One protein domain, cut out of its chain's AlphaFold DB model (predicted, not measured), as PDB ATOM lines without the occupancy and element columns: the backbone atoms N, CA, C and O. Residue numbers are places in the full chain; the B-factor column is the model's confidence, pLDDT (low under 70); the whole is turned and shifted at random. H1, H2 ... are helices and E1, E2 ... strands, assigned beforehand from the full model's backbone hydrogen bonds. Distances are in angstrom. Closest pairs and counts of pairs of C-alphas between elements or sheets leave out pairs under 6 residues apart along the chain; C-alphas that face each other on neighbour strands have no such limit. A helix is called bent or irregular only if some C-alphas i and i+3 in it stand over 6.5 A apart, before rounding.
ATOM      1  N   LYS A   2      -9.012  16.219  26.371       24.97
ATOM      2  CA  LYS A   2      -7.548  16.248  26.124       24.97
ATOM      3  C   LYS A   2      -6.724  15.143  26.827       24.97
ATOM      4  O   LYS A   2      -5.650  14.819  26.355       24.97
ATOM      5  N   ARG A   3      -7.218  14.541  27.923       28.66
ATOM      6  CA  ARG A   3      -6.482  13.522  28.713       28.66
ATOM      7  C   ARG A   3      -6.586  12.084  28.179       28.66
ATOM      8  O   ARG A   3      -5.668  11.306  28.390       28.66
ATOM      9  N   THR A   4      -7.665  11.726  27.480       29.23
ATOM     10  CA  THR A   4      -7.855  10.372  26.914       29.23
ATOM     11  C   THR A   4      -6.997  10.164  25.662       29.23
ATOM     12  O   THR A   4      -6.415   9.102  25.482       29.23
ATOM     13  N   LEU A   5      -6.823  11.229  24.867       25.61
ATOM     14  CA  LEU A   5      -5.882  11.276  23.745       25.61
ATOM     15  C   LEU A   5      -4.426  11.111  24.222       25.61
ATOM     16  O   LEU A   5      -3.654  10.418  23.575       25.61
ATOM     17  N   SER A   6      -4.071  11.669  25.387       32.50
ATOM     18  CA  SER A   6      -2.757  11.461  26.018       32.50
ATOM     19  C   SER A   6      -2.543  10.036  26.515       32.50
ATOM     20  O   SER A   6      -1.404   9.603  26.566       32.50
ATOM     21  N   PHE A   7      -3.604   9.296  26.853       35.75
ATOM     22  CA  PHE A   7      -3.498   7.897  27.264       35.75
ATOM     23  C   PHE A   7      -3.152   6.987  26.107       35.75
ATOM     24  O   PHE A   7      -2.209   6.220  26.214       35.75
ATOM     25  N   LEU A   8      -3.904   7.095  25.013       35.12
ATOM     26  CA  LEU A   8      -3.662   6.307  23.816       35.12
ATOM     27  C   LEU A   8      -2.339   6.726  23.165       35.12
ATOM     28  O   LEU A   8      -1.591   5.861  22.754       35.12
ATOM     29  N   LEU A   9      -2.001   8.020  23.144       35.88
ATOM     30  CA  LEU A   9      -0.734   8.512  22.599       35.88
ATOM     31  C   LEU A   9       0.474   8.142  23.476       35.88
ATOM     32  O   LEU A   9       1.474   7.698  22.936       35.88
ATOM     33  N   ALA A  10       0.392   8.248  24.808       39.06
ATOM     34  CA  ALA A  10       1.443   7.748  25.705       39.06
ATOM     35  C   ALA A  10       1.534   6.219  25.665       39.06
ATOM     36  O   ALA A  10       2.621   5.669  25.782       39.06
ATOM     37  N   LEU A  11       0.406   5.536  25.449       41.84
ATOM     38  CA  LEU A  11       0.360   4.107  25.187       41.84
ATOM     39  C   LEU A  11       1.008   3.785  23.845       41.84
ATOM     40  O   LEU A  11       1.752   2.834  23.808       41.84
ATOM     41  N   ILE A  12       0.800   4.570  22.786       41.75
ATOM     42  CA  ILE A  12       1.415   4.414  21.456       41.75
ATOM     43  C   ILE A  12       2.923   4.714  21.501       41.75
ATOM     44  O   ILE A  12       3.698   3.966  20.919       41.75
ATOM     45  N   ILE A  13       3.346   5.733  22.256       39.00
ATOM     46  CA  ILE A  13       4.758   6.082  22.500       39.00
ATOM     47  C   ILE A  13       5.443   5.036  23.399       39.00
ATOM     48  O   ILE A  13       6.615   4.720  23.214       39.00
ATOM     49  N   ALA A  14       4.719   4.443  24.352       37.38
ATOM     50  CA  ALA A  14       5.204   3.283  25.091       37.38
ATOM     51  C   ALA A  14       5.231   2.039  24.181       37.38
ATOM     52  O   ALA A  14       6.230   1.341  24.128       37.38
ATOM     53  N   LEU A  15       4.172   1.784  23.409       38.28
ATOM     54  CA  LEU A  15       4.019   0.652  22.489       38.28
ATOM     55  C   LEU A  15       5.080   0.644  21.397       38.28
ATOM     56  O   LEU A  15       5.472  -0.444  20.992       38.28
ATOM     57  N   SER A  16       5.577   1.809  20.963       38.06
ATOM     58  CA  SER A  16       6.715   1.901  20.045       38.06
ATOM     59  C   SER A  16       8.010   1.345  20.629       38.06
ATOM     60  O   SER A  16       9.000   1.327  19.920       38.06
ATOM     61  N   ALA A  17       8.012   0.871  21.876       37.34
ATOM     62  CA  ALA A  17       9.192   0.478  22.609       37.34
ATOM     63  C   ALA A  17       9.145  -0.918  23.266       37.34
ATOM     64  O   ALA A  17       9.946  -1.122  24.156       37.34
ATOM     65  N   PHE A  18       8.329  -1.911  22.852       43.25
ATOM     66  CA  PHE A  18       8.389  -3.297  23.418       43.25
ATOM     67  C   PHE A  18       8.595  -4.526  22.495       43.25
ATOM     68  O   PHE A  18       7.743  -4.853  21.680       43.25
ATOM     69  N   SER A  19       9.718  -5.226  22.721       39.12
ATOM     70  CA  SER A  19       9.998  -6.670  22.793       39.12
ATOM     71  C   SER A  19      10.110  -7.574  21.549       39.12
ATOM     72  O   SER A  19       9.696  -7.225  20.463       39.12
ATOM     73  N   MET A  20      10.639  -8.801  21.722       36.50
ATOM     74  CA  MET A  20      11.272  -9.651  20.697       36.50
ATOM     75  C   MET A  20      10.738 -11.101  20.703       36.50
ATOM     76  O   MET A  20      10.209 -11.572  21.703       36.50
ATOM     77  N   ALA A  21      10.890 -11.808  19.574       28.39
ATOM     78  CA  ALA A  21      11.141 -13.254  19.435       28.39
ATOM     79  C   ALA A  21      11.487 -13.520  17.960       28.39
ATOM     80  O   ALA A  21      10.650 -13.227  17.111       28.39
ATOM     81  N   ALA A  22      12.703 -14.046  17.749       31.73
ATOM     82  CA  ALA A  22      13.325 -14.624  16.551       31.73
ATOM     83  C   ALA A  22      13.247 -13.841  15.224       31.73
ATOM     84  O   ALA A  22      12.165 -13.636  14.708       31.73
ATOM     85  N   PHE A  23      14.400 -13.483  14.645       29.39
ATOM     86  CA  PHE A  23      14.856 -13.895  13.300       29.39
ATOM     87  C   PHE A  23      16.171 -13.180  12.932       29.39
ATOM     88  O   PHE A  23      16.442 -12.074  13.388       29.39
ATOM     89  N   ALA A  24      17.000 -13.856  12.134       33.41
ATOM     90  CA  ALA A  24      18.281 -13.380  11.626       33.41
ATOM     91  C   ALA A  24      18.234 -13.269  10.097       33.41
ATOM     92  O   ALA A  24      17.768 -14.203   9.445       33.41
ATOM     93  N   ALA A  25      18.770 -12.167   9.564       31.33
ATOM     94  CA  ALA A  25      19.513 -12.115   8.295       31.33
ATOM     95  C   ALA A  25      20.263 -10.773   8.137       31.33
ATOM     96  O   ALA A  25      21.335 -10.767   7.550       31.33
ATOM     97  N   ASP A  26      19.788  -9.698   8.776       38.75
ATOM     98  CA  ASP A  26      20.572  -8.511   9.144       38.75
ATOM     99  C   ASP A  26      20.490  -8.385  10.666       38.75
ATOM    100  O   ASP A  26      19.409  -8.185  11.216       38.75
ATOM    101  N   ALA A  27      21.592  -8.623  11.378       42.97
ATOM    102  CA  ALA A  27      21.550  -8.628  12.836       42.97
ATOM    103  C   ALA A  27      21.268  -7.201  13.353       42.97
ATOM    104  O   ALA A  27      22.049  -6.289  13.060       42.97
ATOM    105  N   PRO A  28      20.184  -6.982  14.119       54.41
ATOM    106  CA  PRO A  28      19.895  -5.675  14.693       54.41
ATOM    107  C   PRO A  28      21.033  -5.236  15.622       54.41
ATOM    108  O   PRO A  28      21.602  -6.042  16.361       54.41
ATOM    109  N   LYS A  29      21.378  -3.943  15.581       66.94
ATOM    110  CA  LYS A  29      22.521  -3.376  16.325       66.94
ATOM    111  C   LYS A  29      22.336  -3.396  17.851       66.94
ATOM    112  O   LYS A  29      23.323  -3.266  18.571       66.94
ATOM    113  N   SER A  30      21.104  -3.538  18.338       78.25
ATOM    114  CA  SER A  30      20.743  -3.556  19.761       78.25
ATOM    115  C   SER A  30      19.451  -4.353  19.995       78.25
ATOM    116  O   SER A  30      18.709  -4.637  19.047       78.25
ATOM    117  N   LYS A  31      19.156  -4.710  21.254       81.56
ATOM    118  CA  LYS A  31      17.889  -5.371  21.620       81.56
ATOM    119  C   LYS A  31      16.689  -4.471  21.331       81.56
ATOM    120  O   LYS A  31      15.655  -4.978  20.910       81.56
ATOM    121  N   THR A  32      16.840  -3.161  21.511       78.88
ATOM    122  CA  THR A  32      15.809  -2.159  21.210       78.88
ATOM    123  C   THR A  32      15.523  -2.089  19.712       78.88
ATOM    124  O   THR A  32      14.364  -2.096  19.314       78.88
ATOM    125  N   GLU A  33      16.557  -2.129  18.872       79.62
ATOM    126  CA  GLU A  33      16.391  -2.091  17.417       79.62
ATOM    127  C   GLU A  33      15.664  -3.341  16.895       79.62
ATOM    128  O   GLU A  33      14.712  -3.241  16.123       79.62
ATOM    129  N   ALA A  34      16.050  -4.521  17.399       79.06
ATOM    130  CA  ALA A  34      15.399  -5.796  17.086       79.06
ATOM    131  C   ALA A  34      13.907  -5.784  17.430       79.06
ATOM    132  O   ALA A  34      13.066  -6.380  16.752       79.06
ATOM    133  N   LEU A  35      13.586  -5.120  18.532       76.50
ATOM    134  CA  LEU A  35      12.227  -4.938  18.979       76.50
ATOM    135  C   LEU A  35      11.474  -4.027  17.988       76.50
ATOM    136  O   LEU A  35      10.362  -4.379  17.586       76.50
ATOM    137  N   PHE A  36      12.036  -2.878  17.591       76.62
ATOM    138  CA  PHE A  36      11.372  -1.957  16.661       76.62
ATOM    139  C   PHE A  36      11.019  -2.656  15.343       76.62
ATOM    140  O   PHE A  36       9.899  -2.503  14.853       76.62
ATOM    141  N   ASP A  37      11.919  -3.495  14.819       82.31
ATOM    142  CA  ASP A  37      11.661  -4.319  13.630       82.31
ATOM    143  C   ASP A  37      10.484  -5.283  13.824       82.31
ATOM    144  O   ASP A  37       9.631  -5.453  12.941       82.31
ATOM    145  N   LYS A  38      10.389  -5.899  15.005       80.56
ATOM    146  CA  LYS A  38       9.291  -6.812  15.319       80.56
ATOM    147  C   LYS A  38       7.954  -6.083  15.432       80.56
ATOM    148  O   LYS A  38       6.959  -6.566  14.901       80.56
ATOM    149  N   LEU A  39       7.918  -4.915  16.072       76.50
ATOM    150  CA  LEU A  39       6.712  -4.081  16.127       76.50
ATOM    151  C   LEU A  39       6.256  -3.647  14.739       76.50
ATOM    152  O   LEU A  39       5.059  -3.644  14.458       76.50
ATOM    153  N   TYR A  40       7.205  -3.306  13.867       80.69
ATOM    154  CA  TYR A  40       6.910  -2.853  12.515       80.69
ATOM    155  C   TYR A  40       6.174  -3.914  11.684       80.69
ATOM    156  O   TYR A  40       5.305  -3.592  10.870       80.69
ATOM    157  N   THR A  41       6.512  -5.185  11.913       85.50
ATOM    158  CA  THR A  41       5.976  -6.347  11.186       85.50
ATOM    159  C   THR A  41       4.839  -7.068  11.918       85.50
ATOM    160  O   THR A  41       4.170  -7.918  11.327       85.50
ATOM    161  N   ALA A  42       4.588  -6.729  13.184       83.44
ATOM    162  CA  ALA A  42       3.565  -7.363  14.002       83.44
ATOM    163  C   ALA A  42       2.144  -7.121  13.469       83.44
ATOM    164  O   ALA A  42       1.798  -6.053  12.962       83.44
ATOM    165  N   THR A  43       1.296  -8.135  13.643       86.38
ATOM    166  CA  THR A  43      -0.156  -8.074  13.395       86.38
ATOM    167  C   THR A  43      -0.971  -8.404  14.642       86.38
ATOM    168  O   THR A  43      -2.204  -8.296  14.639       86.38
ATOM    169  N   GLU A  44      -0.280  -8.796  15.713       89.81
ATOM    170  CA  GLU A  44      -0.830  -9.083  17.023       89.81
ATOM    171  C   GLU A  44       0.160  -8.721  18.133       89.81
ATOM    172  O   GLU A  44       1.372  -8.893  17.997       89.81
ATOM    173  N   LEU A  45      -0.370  -8.171  19.224       86.88
ATOM    174  CA  LEU A  45       0.398  -7.708  20.371       86.88
ATOM    175  C   LEU A  45      -0.461  -7.762  21.630       86.88
ATOM    176  O   LEU A  45      -1.563  -7.218  21.673       86.88
ATOM    177  N   GLN A  46       0.078  -8.380  22.669       89.31
ATOM    178  CA  GLN A  46      -0.396  -8.273  24.037       89.31
ATOM    179  C   GLN A  46       0.685  -7.583  24.858       89.31
ATOM    180  O   GLN A  46       1.840  -7.995  24.813       89.31
ATOM    181  N   VAL A  47       0.323  -6.573  25.643       86.12
ATOM    182  CA  VAL A  47       1.254  -5.911  26.563       86.12
ATOM    183  C   VAL A  47       0.575  -5.609  27.886       86.12
ATOM    184  O   VAL A  47      -0.503  -5.020  27.929       86.12
ATOM    185  N   THR A  48       1.229  -5.997  28.973       86.94
ATOM    186  CA  THR A  48       0.835  -5.703  30.345       86.94
ATOM    187  C   THR A  48       1.805  -4.693  30.930       86.94
ATOM    188  O   THR A  48       2.998  -4.967  31.060       86.94
ATOM    189  N   PHE A  49       1.304  -3.537  31.345       78.44
ATOM    190  CA  PHE A  49       2.134  -2.455  31.862       78.44
ATOM    191  C   PHE A  49       1.438  -1.724  33.007       78.44
ATOM    192  O   PHE A  49       0.215  -1.775  33.179       78.44
ATOM    193  N   THR A  50       2.246  -1.046  33.812       78.25
ATOM    194  CA  THR A  50       1.775  -0.168  34.878       78.25
ATOM    195  C   THR A  50       2.101   1.270  34.480       78.25
ATOM    196  O   THR A  50       3.281   1.622  34.405       78.25
ATOM    197  N   PRO A  51       1.079   2.092  34.171       65.81
ATOM    198  CA  PRO A  51       1.293   3.481  33.786       65.81
ATOM    199  C   PRO A  51       1.765   4.311  34.983       65.81
ATOM    200  O   PRO A  51       1.384   4.053  36.127       65.81
ATOM    201  N   ASP A  52       2.534   5.363  34.708       64.50
ATOM    202  CA  ASP A  52       2.875   6.373  35.710       64.50
ATOM    203  C   ASP A  52       1.590   7.010  36.283       64.50
ATOM    204  O   ASP A  52       0.636   7.312  35.555       64.50
ATOM    205  N   LYS A  53       1.563   7.267  37.597       60.38
ATOM    206  CA  LYS A  53       0.468   7.977  38.280       60.38
ATOM    207  C   LYS A  53       0.159   9.329  37.635       60.38
ATOM    208  O   LYS A  53      -0.998   9.745  37.620       60.38
ATOM    209  N   LYS A  54       1.167  10.007  37.074       55.03
ATOM    210  CA  LYS A  54       0.982  11.269  36.339       55.03
ATOM    211  C   LYS A  54       0.109  11.098  35.094       55.03
ATOM    212  O   LYS A  54      -0.623  12.024  34.747       55.03
ATOM    213  N   LEU A  55       0.142   9.922  34.462       52.16
ATOM    214  CA  LEU A  55      -0.686   9.597  33.303       52.16
ATOM    215  C   LEU A  55      -2.126   9.293  33.738       52.16
ATOM    216  O   LEU A  55      -3.051   9.904  33.212       52.16
ATOM    217  N   VAL A  56      -2.340   8.420  34.739       48.50
ATOM    218  CA  VAL A  56      -3.692   7.990  35.210       48.50
ATOM    219  C   VAL A  56      -4.409   8.994  36.102       48.50
ATOM    220  O   VAL A  56      -5.614   8.861  36.343       48.50
ATOM    221  N   GLY A  57      -3.714  10.037  36.551       57.75
ATOM    222  CA  GLY A  57      -4.252  10.985  37.517       57.75
ATOM    223  C   GLY A  57      -4.706  10.258  38.785       57.75
ATOM    224  O   GLY A  57      -4.006   9.395  39.305       57.75
ATOM    225  N   ASN A  58      -5.909  10.577  39.267       53.88
ATOM    226  CA  ASN A  58      -6.483   9.958  40.470       53.88
ATOM    227  C   ASN A  58      -7.269   8.665  40.186       53.88
ATOM    228  O   ASN A  58      -7.972   8.173  41.072       53.88
ATOM    229  N   LEU A  59      -7.224   8.127  38.960       55.72
ATOM    230  CA  LEU A  59      -7.909   6.872  38.663       55.72
ATOM    231  C   LEU A  59      -7.176   5.716  39.364       55.72
ATOM    232  O   LEU A  59      -5.954   5.620  39.249       55.72
ATOM    233  N   PRO A  60      -7.887   4.816  40.071       57.06
ATOM    234  CA  PRO A  60      -7.285   3.691  40.787       57.06
ATOM    235  C   PRO A  60      -6.918   2.552  39.818       57.06
ATOM    236  O   PRO A  60      -7.336   1.413  40.011       57.06
ATOM    237  N   ILE A  61      -6.192   2.879  38.747       61.59
ATOM    238  CA  ILE A  61      -5.716   1.944  37.729       61.59
ATOM    239  C   ILE A  61      -4.302   1.530  38.122       61.59
ATOM    240  O   ILE A  61      -3.388   2.350  38.131       61.59
ATOM    241  N   THR A  62      -4.126   0.258  38.468       67.94
ATOM    242  CA  THR A  62      -2.829  -0.286  38.901       67.94
ATOM    243  C   THR A  62      -2.065  -0.955  37.762       67.94
ATOM    244  O   THR A  62      -0.839  -0.896  37.705       67.94
ATOM    245  N   THR A  63      -2.790  -1.596  36.846       78.88
ATOM    246  CA  THR A  63      -2.224  -2.366  35.737       78.88
ATOM    247  C   THR A  63      -3.208  -2.363  34.577       78.88
ATOM    248  O   THR A  63      -4.425  -2.438  34.778       78.88
ATOM    249  N   LEU A  64      -2.671  -2.277  33.368       81.06
ATOM    250  CA  LEU A  64      -3.404  -2.362  32.115       81.06
ATOM    251  C   LEU A  64      -2.823  -3.513  31.302       81.06
ATOM    252  O   LEU A  64      -1.606  -3.671  31.255       81.06
ATOM    253  N   THR A  65      -3.688  -4.303  30.672       87.25
ATOM    254  CA  THR A  65      -3.289  -5.236  29.613       87.25
ATOM    255  C   THR A  65      -3.984  -4.831  28.330       87.25
ATOM    256  O   THR A  65      -5.210  -4.833  28.275       87.25
ATOM    257  N   LEU A  66      -3.216  -4.453  27.316       85.88
ATOM    258  CA  LEU A  66      -3.714  -4.193  25.973       85.88
ATOM    259  C   LEU A  66      -3.547  -5.458  25.138       85.88
ATOM    260  O   LEU A  66      -2.503  -6.101  25.203       85.88
ATOM    261  N   TYR A  67      -4.545  -5.750  24.318       88.19
ATOM    262  CA  TYR A  67      -4.507  -6.771  23.288       88.19
ATOM    263  C   TYR A  67      -4.897  -6.121  21.965       88.19
ATOM    264  O   TYR A  67      -5.904  -5.417  21.890       88.19
ATOM    265  N   ALA A  68      -4.119  -6.371  20.926       86.56
ATOM    266  CA  ALA A  68      -4.388  -5.930  19.570       86.56
ATOM    267  C   ALA A  68      -4.188  -7.104  18.619       86.56
ATOM    268  O   ALA A  68      -3.197  -7.820  18.736       86.56
ATOM    269  N   LYS A  69      -5.122  -7.308  17.689       87.75
ATOM    270  CA  LYS A  69      -5.014  -8.318  16.629       87.75
ATOM    271  C   LYS A  69      -5.801  -7.870  15.409       87.75
ATOM    272  O   LYS A  69      -7.025  -7.775  15.451       87.75
ATOM    273  N   GLY A  70      -5.109  -7.564  14.313       83.38
ATOM    274  CA  GLY A  70      -5.756  -6.956  13.148       83.38
ATOM    275  C   GLY A  70      -6.506  -5.672  13.533       83.38
ATOM    276  O   GLY A  70      -5.894  -4.738  14.040       83.38
ATOM    277  N   LYS A  71      -7.827  -5.628  13.316       80.38
ATOM    278  CA  LYS A  71      -8.681  -4.475  13.672       80.38
ATOM    279  C   LYS A  71      -9.274  -4.548  15.082       80.38
ATOM    280  O   LYS A  71      -9.918  -3.589  15.512       80.38
ATOM    281  N   ASP A  72      -9.087  -5.669  15.767       85.56
ATOM    282  CA  ASP A  72      -9.697  -5.917  17.063       85.56
ATOM    283  C   ASP A  72      -8.768  -5.467  18.186       85.56
ATOM    284  O   ASP A  72      -7.544  -5.642  18.135       85.56
ATOM    285  N   LEU A  73      -9.370  -4.864  19.209       85.62
ATOM    286  CA  LEU A  73      -8.674  -4.333  20.373       85.62
ATOM    287  C   LEU A  73      -9.387  -4.772  21.639       85.62
ATOM    288  O   LEU A  73     -10.613  -4.780  21.708       85.62
ATOM    289  N   ALA A  74      -8.623  -5.082  22.672       86.69
ATOM    290  CA  ALA A  74      -9.156  -5.268  24.006       86.69
ATOM    291  C   ALA A  74      -8.235  -4.625  25.034       86.69
ATOM    292  O   ALA A  74      -7.022  -4.561  24.857       86.69
ATOM    293  N   ILE A  75      -8.822  -4.139  26.118       85.44
ATOM    294  CA  ILE A  75      -8.104  -3.580  27.255       85.44
ATOM    295  C   ILE A  75      -8.681  -4.212  28.509       85.44
ATOM    296  O   ILE A  75      -9.857  -4.012  28.816       85.44
ATOM    297  N   ASP A  76      -7.839  -4.918  29.251       87.75
ATOM    298  CA  ASP A  76      -8.133  -5.335  30.612       87.75
ATOM    299  C   ASP A  76      -7.553  -4.342  31.605       87.75
ATOM    300  O   ASP A  76      -6.392  -3.932  31.531       87.75
ATOM    301  N   THR A  77      -8.368  -3.985  32.585       82.69
ATOM    302  CA  THR A  77      -7.944  -3.185  33.723       82.69
ATOM    303  C   THR A  77      -8.693  -3.590  34.982       82.69
ATOM    304  O   THR A  77      -9.618  -4.405  34.958       82.69
ATOM    305  N   LYS A  78      -8.299  -3.010  36.113       79.25
ATOM    306  CA  LYS A  78      -9.013  -3.133  37.380       79.25
ATOM    307  C   LYS A  78      -9.410  -1.750  37.862       79.25
ATOM    308  O   LYS A  78      -8.563  -0.878  38.032       79.25
ATOM    309  N   LEU A  79     -10.701  -1.570  38.125       71.81
ATOM    310  CA  LEU A  79     -11.217  -0.421  38.857       71.81
ATOM    311  C   LEU A  79     -11.376  -0.840  40.321       71.81
ATOM    312  O   LEU A  79     -12.376  -1.450  40.703       71.81
ATOM    313  N   LYS A  80     -10.363  -0.542  41.146       74.06
ATOM    314  CA  LYS A  80     -10.221  -1.094  42.506       74.06
ATOM    315  C   LYS A  80     -10.182  -2.632  42.473       74.06
ATOM    316  O   LYS A  80      -9.177  -3.203  42.070       74.06
ATOM    317  N   PHE A  81     -11.263  -3.298  42.875       74.88
ATOM    318  CA  PHE A  81     -11.371  -4.760  42.896       74.88
ATOM    319  C   PHE A  81     -12.157  -5.330  41.706       74.88
ATOM    320  O   PHE A  81     -12.155  -6.542  41.507       74.88
ATOM    321  N   LEU A  82     -12.832  -4.483  40.920       79.12
ATOM    322  CA  LEU A  82     -13.661  -4.921  39.799       79.12
ATOM    323  C   LEU A  82     -12.813  -4.999  38.523       79.12
ATOM    324  O   LEU A  82     -12.336  -3.955  38.062       79.12
ATOM    325  N   PRO A  83     -12.607  -6.194  37.940       86.44
ATOM    326  CA  PRO A  83     -11.985  -6.300  36.633       86.44
ATOM    327  C   PRO A  83     -12.936  -5.738  35.582       86.44
ATOM    328  O   PRO A  83     -14.140  -5.993  35.607       86.44
ATOM    329  N   VAL A  84     -12.388  -4.973  34.654       84.62
ATOM    330  CA  VAL A  84     -13.128  -4.394  33.540       84.62
ATOM    331  C   VAL A  84     -12.382  -4.734  32.269       84.62
ATOM    332  O   VAL A  84     -11.181  -4.486  32.171       84.62
ATOM    333  N   ARG A  85     -13.119  -5.275  31.304       88.19
ATOM    334  CA  ARG A  85     -12.671  -5.455  29.935       88.19
ATOM    335  C   ARG A  85     -13.412  -4.479  29.039       88.19
ATOM    336  O   ARG A  85     -14.643  -4.431  29.044       88.19
ATOM    337  N   LEU A  86     -12.650  -3.722  28.267       85.94
ATOM    338  CA  LEU A  86     -13.132  -3.014  27.091       85.94
ATOM    339  C   LEU A  86     -12.742  -3.845  25.875       85.94
ATOM    340  O   LEU A  86     -11.592  -4.257  25.782       85.94
ATOM    341  N   VAL A  87     -13.667  -4.106  24.959       87.88
ATOM    342  CA  VAL A  87     -13.378  -4.847  23.729       87.88
ATOM    343  C   VAL A  87     -14.015  -4.146  22.537       87.88
ATOM    344  O   VAL A  87     -15.189  -3.788  22.578       87.88
ATOM    345  N   LYS A  88     -13.228  -3.945  21.483       84.38
ATOM    346  CA  LYS A  88     -13.640  -3.435  20.180       84.38
ATOM    347  C   LYS A  88     -13.438  -4.546  19.153       84.38
ATOM    348  O   LYS A  88     -12.308  -4.972  18.931       84.38
ATOM    349  N   THR A  89     -14.532  -4.997  18.551       85.19
ATOM    350  CA  THR A  89     -14.565  -6.036  17.512       85.19
ATOM    351  C   THR A  89     -15.123  -5.443  16.232       85.19
ATOM    352  O   THR A  89     -16.329  -5.177  16.155       85.19
ATOM    353  N   GLY A  90     -14.273  -5.184  15.241       77.38
ATOM    354  CA  GLY A  90     -14.673  -4.365  14.092       77.38
ATOM    355  C   GLY A  90     -15.258  -3.019  14.549       77.38
ATOM    356  O   GLY A  90     -14.579  -2.261  15.240       77.38
ATOM    357  N   ASP A  91     -16.516  -2.735  14.207       75.69
ATOM    358  CA  ASP A  91     -17.196  -1.467  14.536       75.69
ATOM    359  C   ASP A  91     -17.930  -1.483  15.887       75.69
ATOM    360  O   ASP A  91     -18.411  -0.451  16.357       75.69
ATOM    361  N   ALA A  92     -18.036  -2.648  16.528       84.06
ATOM    362  CA  ALA A  92     -18.738  -2.786  17.793       84.06
ATOM    363  C   ALA A  92     -17.781  -2.635  18.975       84.06
ATOM    364  O   ALA A  92     -16.656  -3.131  18.947       84.06
ATOM    365  N   CYS A  93     -18.243  -1.976  20.036       85.00
ATOM    366  CA  CYS A  93     -17.457  -1.734  21.234       85.00
ATOM    367  C   CYS A  93     -18.274  -2.032  22.491       85.00
ATOM    368  O   CYS A  93     -19.434  -1.623  22.607       85.00
ATOM    369  N   TYR A  94     -17.661  -2.735  23.440       88.06
ATOM    370  CA  TYR A  94     -18.313  -3.203  24.651       88.06
ATOM    371  C   TYR A  94     -17.437  -2.986  25.880       88.06
ATOM    372  O   TYR A  94     -16.223  -3.173  25.833       88.06
ATOM    373  N   ALA A  95     -18.073  -2.665  27.004       86.62
ATOM    374  CA  ALA A  95     -17.462  -2.724  28.327       86.62
ATOM    375  C   ALA A  95     -18.178  -3.765  29.181       86.62
ATOM    376  O   ALA A  95     -19.407  -3.751  29.269       86.62
ATOM    377  N   TYR A  96     -17.436  -4.644  29.844       86.81
ATOM    378  CA  TYR A  96     -18.018  -5.613  30.768       86.81
ATOM    379  C   TYR A  96     -17.053  -5.997  31.883       86.81
ATOM    380  O   TYR A  96     -15.849  -5.764  31.811       86.81
ATOM    381  N   CYS A  97     -17.601  -6.593  32.938       88.19
ATOM    382  CA  CYS A  97     -16.816  -7.219  33.991       88.19
ATOM    383  C   CYS A  97     -16.631  -8.699  33.636       88.19
ATOM    384  O   CYS A  97     -17.638  -9.401  33.527       88.19
ATOM    385  N   PRO A  98     -15.399  -9.218  33.490       86.75
ATOM    386  CA  PRO A  98     -15.176 -10.639  33.215       86.75
ATOM    387  C   PRO A  98     -15.791 -11.593  34.252       86.75
ATOM    388  O   PRO A  98     -16.088 -12.734  33.918       86.75
ATOM    389  N   PHE A  99     -16.025 -11.139  35.491       85.31
ATOM    390  CA  PHE A  99     -16.735 -11.928  36.511       85.31
ATOM    391  C   PHE A  99     -18.251 -11.990  36.297       85.31
ATOM    392  O   PHE A  99     -18.904 -12.889  36.816       85.31
ATOM    393  N   LEU A 100     -18.816 -11.050  35.539       85.06
ATOM    394  CA  LEU A 100     -20.238 -10.975  35.214       85.06
ATOM    395  C   LEU A 100     -20.404 -10.886  33.686       85.06
ATOM    396  O   LEU A 100     -20.930  -9.893  33.182       85.06
ATOM    397  N   PRO A 101     -19.963 -11.907  32.923       76.06
ATOM    398  CA  PRO A 101     -19.904 -11.835  31.461       76.06
ATOM    399  C   PRO A 101     -21.291 -11.808  30.800       76.06
ATOM    400  O   PRO A 101     -21.392 -11.571  29.601       76.06
ATOM    401  N   PHE A 102     -22.352 -12.037  31.583       84.38
ATOM    402  CA  PHE A 102     -23.746 -11.975  31.154       84.38
ATOM    403  C   PHE A 102     -24.321 -10.554  31.128       84.38
ATOM    404  O   PHE A 102     -25.474 -10.385  30.738       84.38
ATOM    405  N   ALA A 103     -23.578  -9.536  31.572       86.31
ATOM    406  CA  ALA A 103     -24.026  -8.150  31.571       86.31
ATOM    407  C   ALA A 103     -22.934  -7.241  31.006       86.31
ATOM    408  O   ALA A 103     -21.778  -7.291  31.427       86.31
ATOM    409  N   TYR A 104     -23.305  -6.398  30.048       88.75
ATOM    410  CA  TYR A 104     -22.355  -5.543  29.351       88.75
ATOM    411  C   TYR A 104     -22.972  -4.201  28.972       88.75
ATOM    412  O   TYR A 104     -24.189  -4.036  28.941       88.75
ATOM    413  N   LEU A 105     -22.113  -3.233  28.677       85.31
ATOM    414  CA  LEU A 105     -22.481  -1.941  28.121       85.31
ATOM    415  C   LEU A 105     -22.060  -1.905  26.657       85.31
ATOM    416  O   LEU A 105     -20.867  -1.980  26.365       85.31
ATOM    417  N   SER A 106     -23.021  -1.759  25.745       87.44
ATOM    418  CA  SER A 106     -22.723  -1.349  24.371       87.44
ATOM    419  C   SER A 106     -22.276   0.112  24.365       87.44
ATOM    420  O   SER A 106     -22.985   0.975  24.898       87.44
ATOM    421  N   ILE A 107     -21.123   0.385  23.758       80.00
ATOM    422  CA  ILE A 107     -20.562   1.729  23.599       80.00
ATOM    423  C   ILE A 107     -20.885   2.219  22.186       80.00
ATOM    424  O   ILE A 107     -20.658   1.516  21.205       80.00
ATOM    425  N   ASP A 108     -21.435   3.430  22.099       79.12
ATOM    426  CA  ASP A 108     -21.733   4.087  20.825       79.12
ATOM    427  C   ASP A 108     -20.466   4.256  19.977       79.12
ATOM    428  O   ASP A 108     -19.416   4.605  20.516       79.12
ATOM    429  N   ALA A 109     -20.571   4.060  18.661       72.06
ATOM    430  CA  ALA A 109     -19.433   4.123  17.747       72.06
ATOM    431  C   ALA A 109     -18.665   5.452  17.843       72.06
ATOM    432  O   ALA A 109     -17.445   5.431  17.935       72.06
ATOM    433  N   LYS A 110     -19.344   6.605  17.962       70.12
ATOM    434  CA  LYS A 110     -18.663   7.908  18.101       70.12
ATOM    435  C   LYS A 110     -17.874   8.006  19.407       70.12
ATOM    436  O   LYS A 110     -16.815   8.629  19.465       70.12
ATOM    437  N   VAL A 111     -18.401   7.408  20.475       67.25
ATOM    438  CA  VAL A 111     -17.724   7.356  21.777       67.25
ATOM    439  C   VAL A 111     -16.560   6.370  21.723       67.25
ATOM    440  O   VAL A 111     -15.488   6.680  22.235       67.25
ATOM    441  N   ALA A 112     -16.741   5.221  21.073       64.69
ATOM    442  CA  ALA A 112     -15.690   4.238  20.846       64.69
ATOM    443  C   ALA A 112     -14.543   4.828  20.012       64.69
ATOM    444  O   ALA A 112     -13.393   4.691  20.415       64.69
ATOM    445  N   ASP A 113     -14.844   5.570  18.948       64.94
ATOM    446  CA  ASP A 113     -13.864   6.306  18.144       64.94
ATOM    447  C   ASP A 113     -13.152   7.383  18.969       64.94
ATOM    448  O   ASP A 113     -11.960   7.615  18.802       64.94
ATOM    449  N   GLY A 114     -13.843   8.024  19.915       59.28
ATOM    450  CA  GLY A 114     -13.214   8.950  20.859       59.28
ATOM    451  C   GLY A 114     -12.299   8.278  21.896       59.28
ATOM    452  O   GLY A 114     -11.405   8.936  22.431       59.28
ATOM    453  N   ILE A 115     -12.519   6.994  22.206       59.12
ATOM    454  CA  ILE A 115     -11.747   6.214  23.192       59.12
ATOM    455  C   ILE A 115     -10.548   5.525  22.534       59.12
ATOM    456  O   ILE A 115      -9.430   5.634  23.034       59.12
ATOM    457  N   PHE A 116     -10.786   4.810  21.437       58.97
ATOM    458  CA  PHE A 116      -9.793   4.004  20.727       58.97
ATOM    459  C   PHE A 116      -9.142   4.746  19.556       58.97
ATOM    460  O   PHE A 116      -8.126   4.292  19.041       58.97
ATOM    461  N   GLY A 117      -9.709   5.881  19.138       57.31
ATOM    462  CA  GLY A 117      -9.399   6.488  17.849       57.31
ATOM    463  C   GLY A 117     -10.076   5.731  16.702       57.31
ATOM    464  O   GLY A 117     -10.214   4.508  16.742       57.31
ATOM    465  N   ASN A 118     -10.439   6.438  15.630       55.56
ATOM    466  CA  ASN A 118     -10.647   5.806  14.323       55.56
ATOM    467  C   ASN A 118      -9.275   5.568  13.675       55.56
ATOM    468  O   ASN A 118      -8.877   6.260  12.737       55.56
ATOM    469  N   ILE A 119      -8.484   4.697  14.297       58.56
ATOM    470  CA  ILE A 119      -7.065   4.546  14.005       58.56
ATOM    471  C   ILE A 119      -6.804   3.082  13.677       58.56
ATOM    472  O   ILE A 119      -7.094   2.188  14.471       58.56
ATOM    473  N   ASP A 120      -6.220   2.841  12.505       70.56
ATOM    474  CA  ASP A 120      -5.522   1.588  12.244       70.56
ATOM    475  C   ASP A 120      -4.319   1.532  13.193       70.56
ATOM    476  O   ASP A 120      -3.317   2.225  13.002       70.56
ATOM    477  N   VAL A 121      -4.461   0.752  14.266       71.56
ATOM    478  CA  VAL A 121      -3.458   0.642  15.331       71.56
ATOM    479  C   VAL A 121      -2.105   0.231  14.772       71.56
ATOM    480  O   VAL A 121      -1.089   0.770  15.201       71.56
ATOM    481  N   TRP A 122      -2.076  -0.643  13.768       77.12
ATOM    482  CA  TRP A 122      -0.831  -1.092  13.158       77.12
ATOM    483  C   TRP A 122      -0.219  -0.026  12.262       77.12
ATOM    484  O   TRP A 122       0.996   0.156  12.280       77.12
ATOM    485  N   ALA A 123      -1.038   0.712  11.509       76.06
ATOM    486  CA  ALA A 123      -0.548   1.866  10.759       76.06
ATOM    487  C   ALA A 123       0.047   2.920  11.697       76.06
ATOM    488  O   ALA A 123       1.102   3.470  11.400       76.06
ATOM    489  N   ASN A 124      -0.578   3.148  12.852       71.81
ATOM    490  CA  ASN A 124      -0.097   4.120  13.824       71.81
ATOM    491  C   ASN A 124       1.167   3.652  14.557       71.81
ATOM    492  O   ASN A 124       2.079   4.446  14.773       71.81
ATOM    493  N   ILE A 125       1.269   2.359  14.889       72.31
ATOM    494  CA  ILE A 125       2.508   1.764  15.410       72.31
ATOM    495  C   ILE A 125       3.635   1.958  14.396       72.31
ATOM    496  O   ILE A 125       4.673   2.503  14.761       72.31
ATOM    497  N   ARG A 126       3.425   1.595  13.122       76.69
ATOM    498  CA  ARG A 126       4.435   1.783  12.067       76.69
ATOM    499  C   ARG A 126       4.825   3.243  11.902       76.69
ATOM    500  O   ARG A 126       6.007   3.544  11.932       76.69
ATOM    501  N   GLN A 127       3.850   4.148  11.826       69.81
ATOM    502  CA  GLN A 127       4.108   5.584  11.731       69.81
ATOM    503  C   GLN A 127       4.913   6.100  12.930       69.81
ATOM    504  O   GLN A 127       5.812   6.921  12.762       69.81
ATOM    505  N   THR A 128       4.606   5.626  14.139       67.31
ATOM    506  CA  THR A 128       5.336   6.011  15.351       67.31
ATOM    507  C   THR A 128       6.765   5.482  15.308       67.31
ATOM    508  O   THR A 128       7.690   6.249  15.543       67.31
ATOM    509  N   VAL A 129       6.964   4.211  14.943       69.56
ATOM    510  CA  VAL A 129       8.301   3.625  14.767       69.56
ATOM    511  C   VAL A 129       9.083   4.392  13.699       69.56
ATOM    512  O   VAL A 129      10.199   4.810  13.975       69.56
ATOM    513  N   ASP A 130       8.493   4.671  12.536       70.44
ATOM    514  CA  ASP A 130       9.124   5.446  11.458       70.44
ATOM    515  C   ASP A 130       9.491   6.871  11.892       70.44
ATOM    516  O   ASP A 130      10.490   7.421  11.437       70.44
ATOM    517  N   SER A 131       8.703   7.474  12.787       63.22
ATOM    518  CA  SER A 131       8.960   8.827  13.295       63.22
ATOM    519  C   SER A 131      10.035   8.846  14.381       63.22
ATOM    520  O   SER A 131      10.817   9.786  14.455       63.22
ATOM    521  N   VAL A 132      10.059   7.830  15.243       63.66
ATOM    522  CA  VAL A 132      10.909   7.787  16.439       63.66
ATOM    523  C   VAL A 132      12.259   7.142  16.140       63.66
ATOM    524  O   VAL A 132      13.290   7.667  16.545       63.66
ATOM    525  N   ARG A 133      12.283   6.030  15.402       68.69
ATOM    526  CA  ARG A 133      13.490   5.233  15.141       68.69
ATOM    527  C   ARG A 133      14.644   6.047  14.535       68.69
ATOM    528  O   ARG A 133      15.752   5.930  15.052       68.69
ATOM    529  N   PRO A 134      14.441   6.907  13.515       66.50
ATOM    530  CA  PRO A 134      15.531   7.716  12.962       66.50
ATOM    531  C   PRO A 134      16.060   8.764  13.945       66.50
ATOM    532  O   PRO A 134      17.202   9.200  13.825       66.50
ATOM    533  N   LEU A 135      15.220   9.170  14.900       64.50
ATOM    534  CA  LEU A 135      15.521  10.176  15.908       64.50
ATOM    535  C   LEU A 135      16.141   9.578  17.166       64.50
ATOM    536  O   LEU A 135      16.405  10.329  18.084       64.50
ATOM    537  N   LEU A 136      16.367   8.266  17.250       68.81
ATOM    538  CA  LEU A 136      16.931   7.632  18.442       68.81
ATOM    539  C   LEU A 136      18.249   6.914  18.131       68.81
ATOM    540  O   LEU A 136      18.309   5.684  18.182       68.81
ATOM    541  N   PRO A 137      19.339   7.637  17.810       72.38
ATOM    542  CA  PRO A 137      20.656   7.030  17.740       72.38
ATOM    543  C   PRO A 137      21.001   6.286  19.035       72.38
ATOM    544  O   PRO A 137      20.908   6.810  20.150       72.38
ATOM    545  N   TYR A 138      21.448   5.045  18.855       78.25
ATOM    546  CA  TYR A 138      22.015   4.227  19.916       78.25
ATOM    547  C   TYR A 138      23.304   4.856  20.453       78.25
ATOM    548  O   TYR A 138      24.203   5.195  19.680       78.25
ATOM    549  N   SER A 195       3.684 -10.121  24.626       85.06
ATOM    550  CA  SER A 195       3.700 -11.216  23.650       85.06
ATOM    551  C   SER A 195       3.261 -10.716  22.272       85.06
ATOM    552  O   SER A 195       2.409  -9.842  22.168       85.06
ATOM    553  N   PHE A 196       3.785 -11.322  21.207       84.69
ATOM    554  CA  PHE A 196       3.363 -11.081  19.814       84.69
ATOM    555  C   PHE A 196       2.420 -12.166  19.304       84.69
ATOM    556  O   PHE A 196       2.349 -12.477  18.121       84.69
ATOM    557  N   THR A 197       1.741 -12.809  20.238       88.25
ATOM    558  CA  THR A 197       0.718 -13.803  19.982       88.25
ATOM    559  C   THR A 197      -0.406 -13.506  20.942       88.25
ATOM    560  O   THR A 197      -0.181 -13.412  22.152       88.25
ATOM    561  N   VAL A 198      -1.604 -13.330  20.393       89.19
ATOM    562  CA  VAL A 198      -2.788 -12.984  21.169       89.19
ATOM    563  C   VAL A 198      -3.831 -14.080  21.018       89.19
ATOM    564  O   VAL A 198      -4.209 -14.455  19.900       89.19
ATOM    565  N   ASP A 199      -4.336 -14.559  22.156       91.75
ATOM    566  CA  ASP A 199      -5.496 -15.442  22.187       91.75
ATOM    567  C   ASP A 199      -6.727 -14.699  21.649       91.75
ATOM    568  O   ASP A 199      -7.207 -13.721  22.231       91.75
ATOM    569  N   ALA A 200      -7.259 -15.183  20.526       88.94
ATOM    570  CA  ALA A 200      -8.413 -14.586  19.868       88.94
ATOM    571  C   ALA A 200      -9.677 -14.605  20.747       88.94
ATOM    572  O   ALA A 200     -10.571 -13.782  20.547       88.94
ATOM    573  N   ALA A 201      -9.751 -15.490  21.752       88.94
ATOM    574  CA  ALA A 201     -10.869 -15.543  22.692       88.94
ATOM    575  C   ALA A 201     -11.040 -14.243  23.498       88.94
ATOM    576  O   ALA A 201     -12.142 -13.948  23.970       88.94
ATOM    577  N   VAL A 202      -9.980 -13.437  23.630       90.19
ATOM    578  CA  VAL A 202     -10.023 -12.141  24.317       90.19
ATOM    579  C   VAL A 202     -10.943 -11.144  23.606       90.19
ATOM    580  O   VAL A 202     -11.619 -10.357  24.274       90.19
ATOM    581  N   PHE A 203     -11.044 -11.227  22.277       89.62
ATOM    582  CA  PHE A 203     -11.871 -10.337  21.457       89.62
ATOM    583  C   PHE A 203     -13.323 -10.803  21.337       89.62
ATOM    584  O   PHE A 203     -14.061 -10.336  20.482       89.62
ATOM    585  N   LYS A 204     -13.782 -11.747  22.158       86.88
ATOM    586  CA  LYS A 204     -15.160 -12.223  22.051       86.88
ATOM    587  C   LYS A 204     -16.144 -11.142  22.510       86.88
ATOM    588  O   LYS A 204     -16.030 -10.614  23.620       86.88
ATOM    589  N   ALA A 205     -17.149 -10.867  21.677       84.75
ATOM    590  CA  ALA A 205     -18.291 -10.054  22.076       84.75
ATOM    591  C   ALA A 205     -18.978 -10.688  23.305       84.75
ATOM    592  O   ALA A 205     -19.183 -11.909  23.331       84.75
ATOM    593  N   PRO A 206     -19.328  -9.894  24.332       84.88
ATOM    594  CA  PRO A 206     -20.034 -10.418  25.491       84.88
ATOM    595  C   PRO A 206     -21.413 -10.944  25.078       84.88
ATOM    596  O   PRO A 206     -22.064 -10.405  24.182       84.88
ATOM    597  N   ALA A 207     -21.868 -12.002  25.745       82.69
ATOM    598  CA  ALA A 207     -23.180 -12.593  25.515       82.69
ATOM    599  C   ALA A 207     -24.051 -12.369  26.750       82.69
ATOM    600  O   ALA A 207     -23.674 -12.779  27.843       82.69
ATOM    601  N   GLY A 208     -25.217 -11.745  26.581       87.00
ATOM    602  CA  GLY A 208     -26.159 -11.534  27.676       87.00
ATOM    603  C   GLY A 208     -26.936 -10.228  27.559       87.00
ATOM    604  O   GLY A 208     -27.382  -9.847  26.479       87.00
ATOM    605  N   ILE A 209     -27.126  -9.562  28.691       87.00
ATOM    606  CA  ILE A 209     -27.956  -8.374  28.838       87.00
ATOM    607  C   ILE A 209     -27.143  -7.120  28.509       87.00
ATOM    608  O   ILE A 209     -26.182  -6.780  29.202       87.00
ATOM    609  N   ASP A 210     -27.600  -6.388  27.493       87.50
ATOM    610  CA  ASP A 210     -27.125  -5.038  27.191       87.50
ATOM    611  C   ASP A 210     -27.731  -4.036  28.185       87.50
ATOM    612  O   ASP A 210     -28.871  -3.575  28.045       87.50
ATOM    613  N   LEU A 211     -26.948  -3.691  29.205       84.38
ATOM    614  CA  LEU A 211     -27.328  -2.724  30.226       84.38
ATOM    615  C   LEU A 211     -27.547  -1.331  29.630       84.38
ATOM    616  O   LEU A 211     -28.377  -0.590  30.146       84.38
ATOM    617  N   THR A 212     -26.893  -0.969  28.521       80.81
ATOM    618  CA  THR A 212     -27.117   0.330  27.867       80.81
ATOM    619  C   THR A 212     -28.562   0.442  27.377       80.81
ATOM    620  O   THR A 212     -29.184   1.496  27.512       80.81
ATOM    621  N   LYS A 213     -29.139  -0.643  26.849       79.75
ATOM    622  CA  LYS A 213     -30.548  -0.664  26.419       79.75
ATOM    623  C   LYS A 213     -31.506  -0.560  27.602       79.75
ATOM    624  O   LYS A 213     -32.457   0.214  27.532       79.75
ATOM    625  N   LEU A 214     -31.232  -1.277  28.693       73.00
ATOM    626  CA  LEU A 214     -32.043  -1.195  29.911       73.00
ATOM    627  C   LEU A 214     -31.991   0.205  30.529       73.00
ATOM    628  O   LEU A 214     -33.026   0.794  30.816       73.00
ATOM    629  N   LEU A 215     -30.799   0.783  30.669       74.50
ATOM    630  CA  LEU A 215     -30.623   2.123  31.229       74.50
ATOM    631  C   LEU A 215     -31.312   3.201  30.376       74.50
ATOM    632  O   LEU A 215     -31.830   4.167  30.936       74.50
ATOM    633  N   LYS A 216     -31.361   3.034  29.044       72.44
ATOM    634  CA  LYS A 216     -32.155   3.893  28.145       72.44
ATOM    635  C   LYS A 216     -33.657   3.709  28.366       72.44
ATOM    636  O   LYS A 216     -34.370   4.702  28.470       72.44
ATOM    637  N   LEU A 217     -34.126   2.464  28.464       68.00
ATOM    638  CA  LEU A 217     -35.538   2.137  28.694       68.00
ATOM    639  C   LEU A 217     -36.057   2.737  30.009       68.00
ATOM    640  O   LEU A 217     -37.164   3.262  30.052       68.00
ATOM    641  N   PHE A 218     -35.234   2.711  31.058       69.19
ATOM    642  CA  PHE A 218     -35.562   3.278  32.370       69.19
ATOM    643  C   PHE A 218     -35.224   4.772  32.504       69.19
ATOM    644  O   PHE A 218     -35.320   5.324  33.597       69.19
ATOM    645  N   GLY A 219     -34.807   5.442  31.423       60.78
ATOM    646  CA  GLY A 219     -34.513   6.880  31.423       60.78
ATOM    647  C   GLY A 219     -33.313   7.301  32.283       60.78
ATOM    648  O   GLY A 219     -33.125   8.492  32.519       60.78
TER     649      GLY A 219
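Overview. This is residues 2 to 138 and 195 to 219 of the 228 residues of an uncharacterized protein of Clostridium sp. CAG:413 (UniProt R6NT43). The domain is one twisted sheet of six strands, with H4 packed across E5 on one face, H1 and the beginning of H5 loosely grazing the sheet near E1 and E2, and the short H6 passing close to E2, E3 and E4 on the side away from H4. The long axis runs past both edges of the sheet: H7 sits beyond the edge strand E6, while H2, the far part of H5 and the looping residues 16 to 30 reach out beyond E1. The printed part has 162 residues with seven named helices and six named strands, in the order H1 H2 E1 H3 E2 E3 E4 E5 E6 H4 H5 H6 H7, of the mixed class, helices and strands. The sheet runs E1 E2 E3 E4 E5 E6, antiparallel throughout. The whole is compact by its radius of gyration of the C-alphas, 17.4 A, yet elongated in outline, with spans of 61 by 32 by 28 A.

Along the chain. The strands are E1, residues 44 to 50, 20.1 A; E2, residues 64 to 69; E3, residues 72 to 79, 22.5 A; E4, residues 82 to 89, 22.3 A; E5, residues 92 to 96; and E6, residues 103 to 107. E1 begins at C-alpha 44, at (-0.830, -9.083, 17.023). The longest helix is H5, residues 121 to 135, 21.2 A; it is irregular, but only just, with C-alphas 131 and 134 6.7 A apart. H1 spans residues 2 to 15, 19.8 A, and begins at C-alpha 2, at (-7.548, 16.248, 26.124). H2 is residues 31 to 41, 15.9 A, H3 residues 53 to 56, H4 residues 109 to 116 and H6 residues 200 to 203. H7, residues 211 to 217, ends at C-alpha 217, at (-35.538, 2.137, 28.694).

Arrangement. E2 to E6 form a meander, each strand the antiparallel neighbour of the one before, and each step is a hairpin. E1 pairs with E2, with N 47 and O 66 at 2.9 A. N 67 and O 74 are 2.8 A apart between E2 and E3, N 75 and O 86 are 2.8 A apart between E3 and E4, and N 87 and O 94 are 2.9 A apart between E4 and E5. E5 and E6 stand at 140 degrees, with N 105 and O 95 at 2.8 A. H4 is on the sheet at a height of 8.7 A, over E5, and runs across the strands, only just, at 62 degrees to E5 on the local plane. H7 is on the same face, over none of the strands; the closest C-alphas of E6 and H7, Leu 105 and Thr 212, are 5.2 A apart. H6 only grazes the sheet; its closest C-alpha to E4 is Phe 203, 6.1 A from that of Val 87. H5 only grazes the sheet with residues 121 to 122, and H1 with residues 11 to 15. H1 is the hub: with residues 12 to 15 alone it touches H5, the closest C-alphas being Ile 12 and Ile 125, 6.7 A apart. It only just touches H4 and H3, with 3 pairs of C-alphas within 8 A each. H2 touches H5, opposite ways at a tilt of 37 degrees, only just steep; the closest C-alphas, Tyr 40 and Arg 126, are 5.3 A apart. H2, H4 and H7 have every O i to N i+4 pair within hydrogen-bond range, H1 has 9 of 10 and H5 9 of 11, and H3 and H6 are too short for such a pair.

Size, cuts and confidence. The two C-alphas farthest apart, those of Ala 25 and Phe 218, are 62.0 A apart. Residues 139 to 194 are not printed, and C-alphas 138 and 195 are 24.2 A apart across this cut, on the link from H5 to H6. Of the links that are printed whole, H1 to H2 is long, with 15 residues. The mean pLDDT of the printed part is 70.4; 61 residues are under 70, among them residues 2 to 29 and 51 to 62, and the mean of H1 is 35.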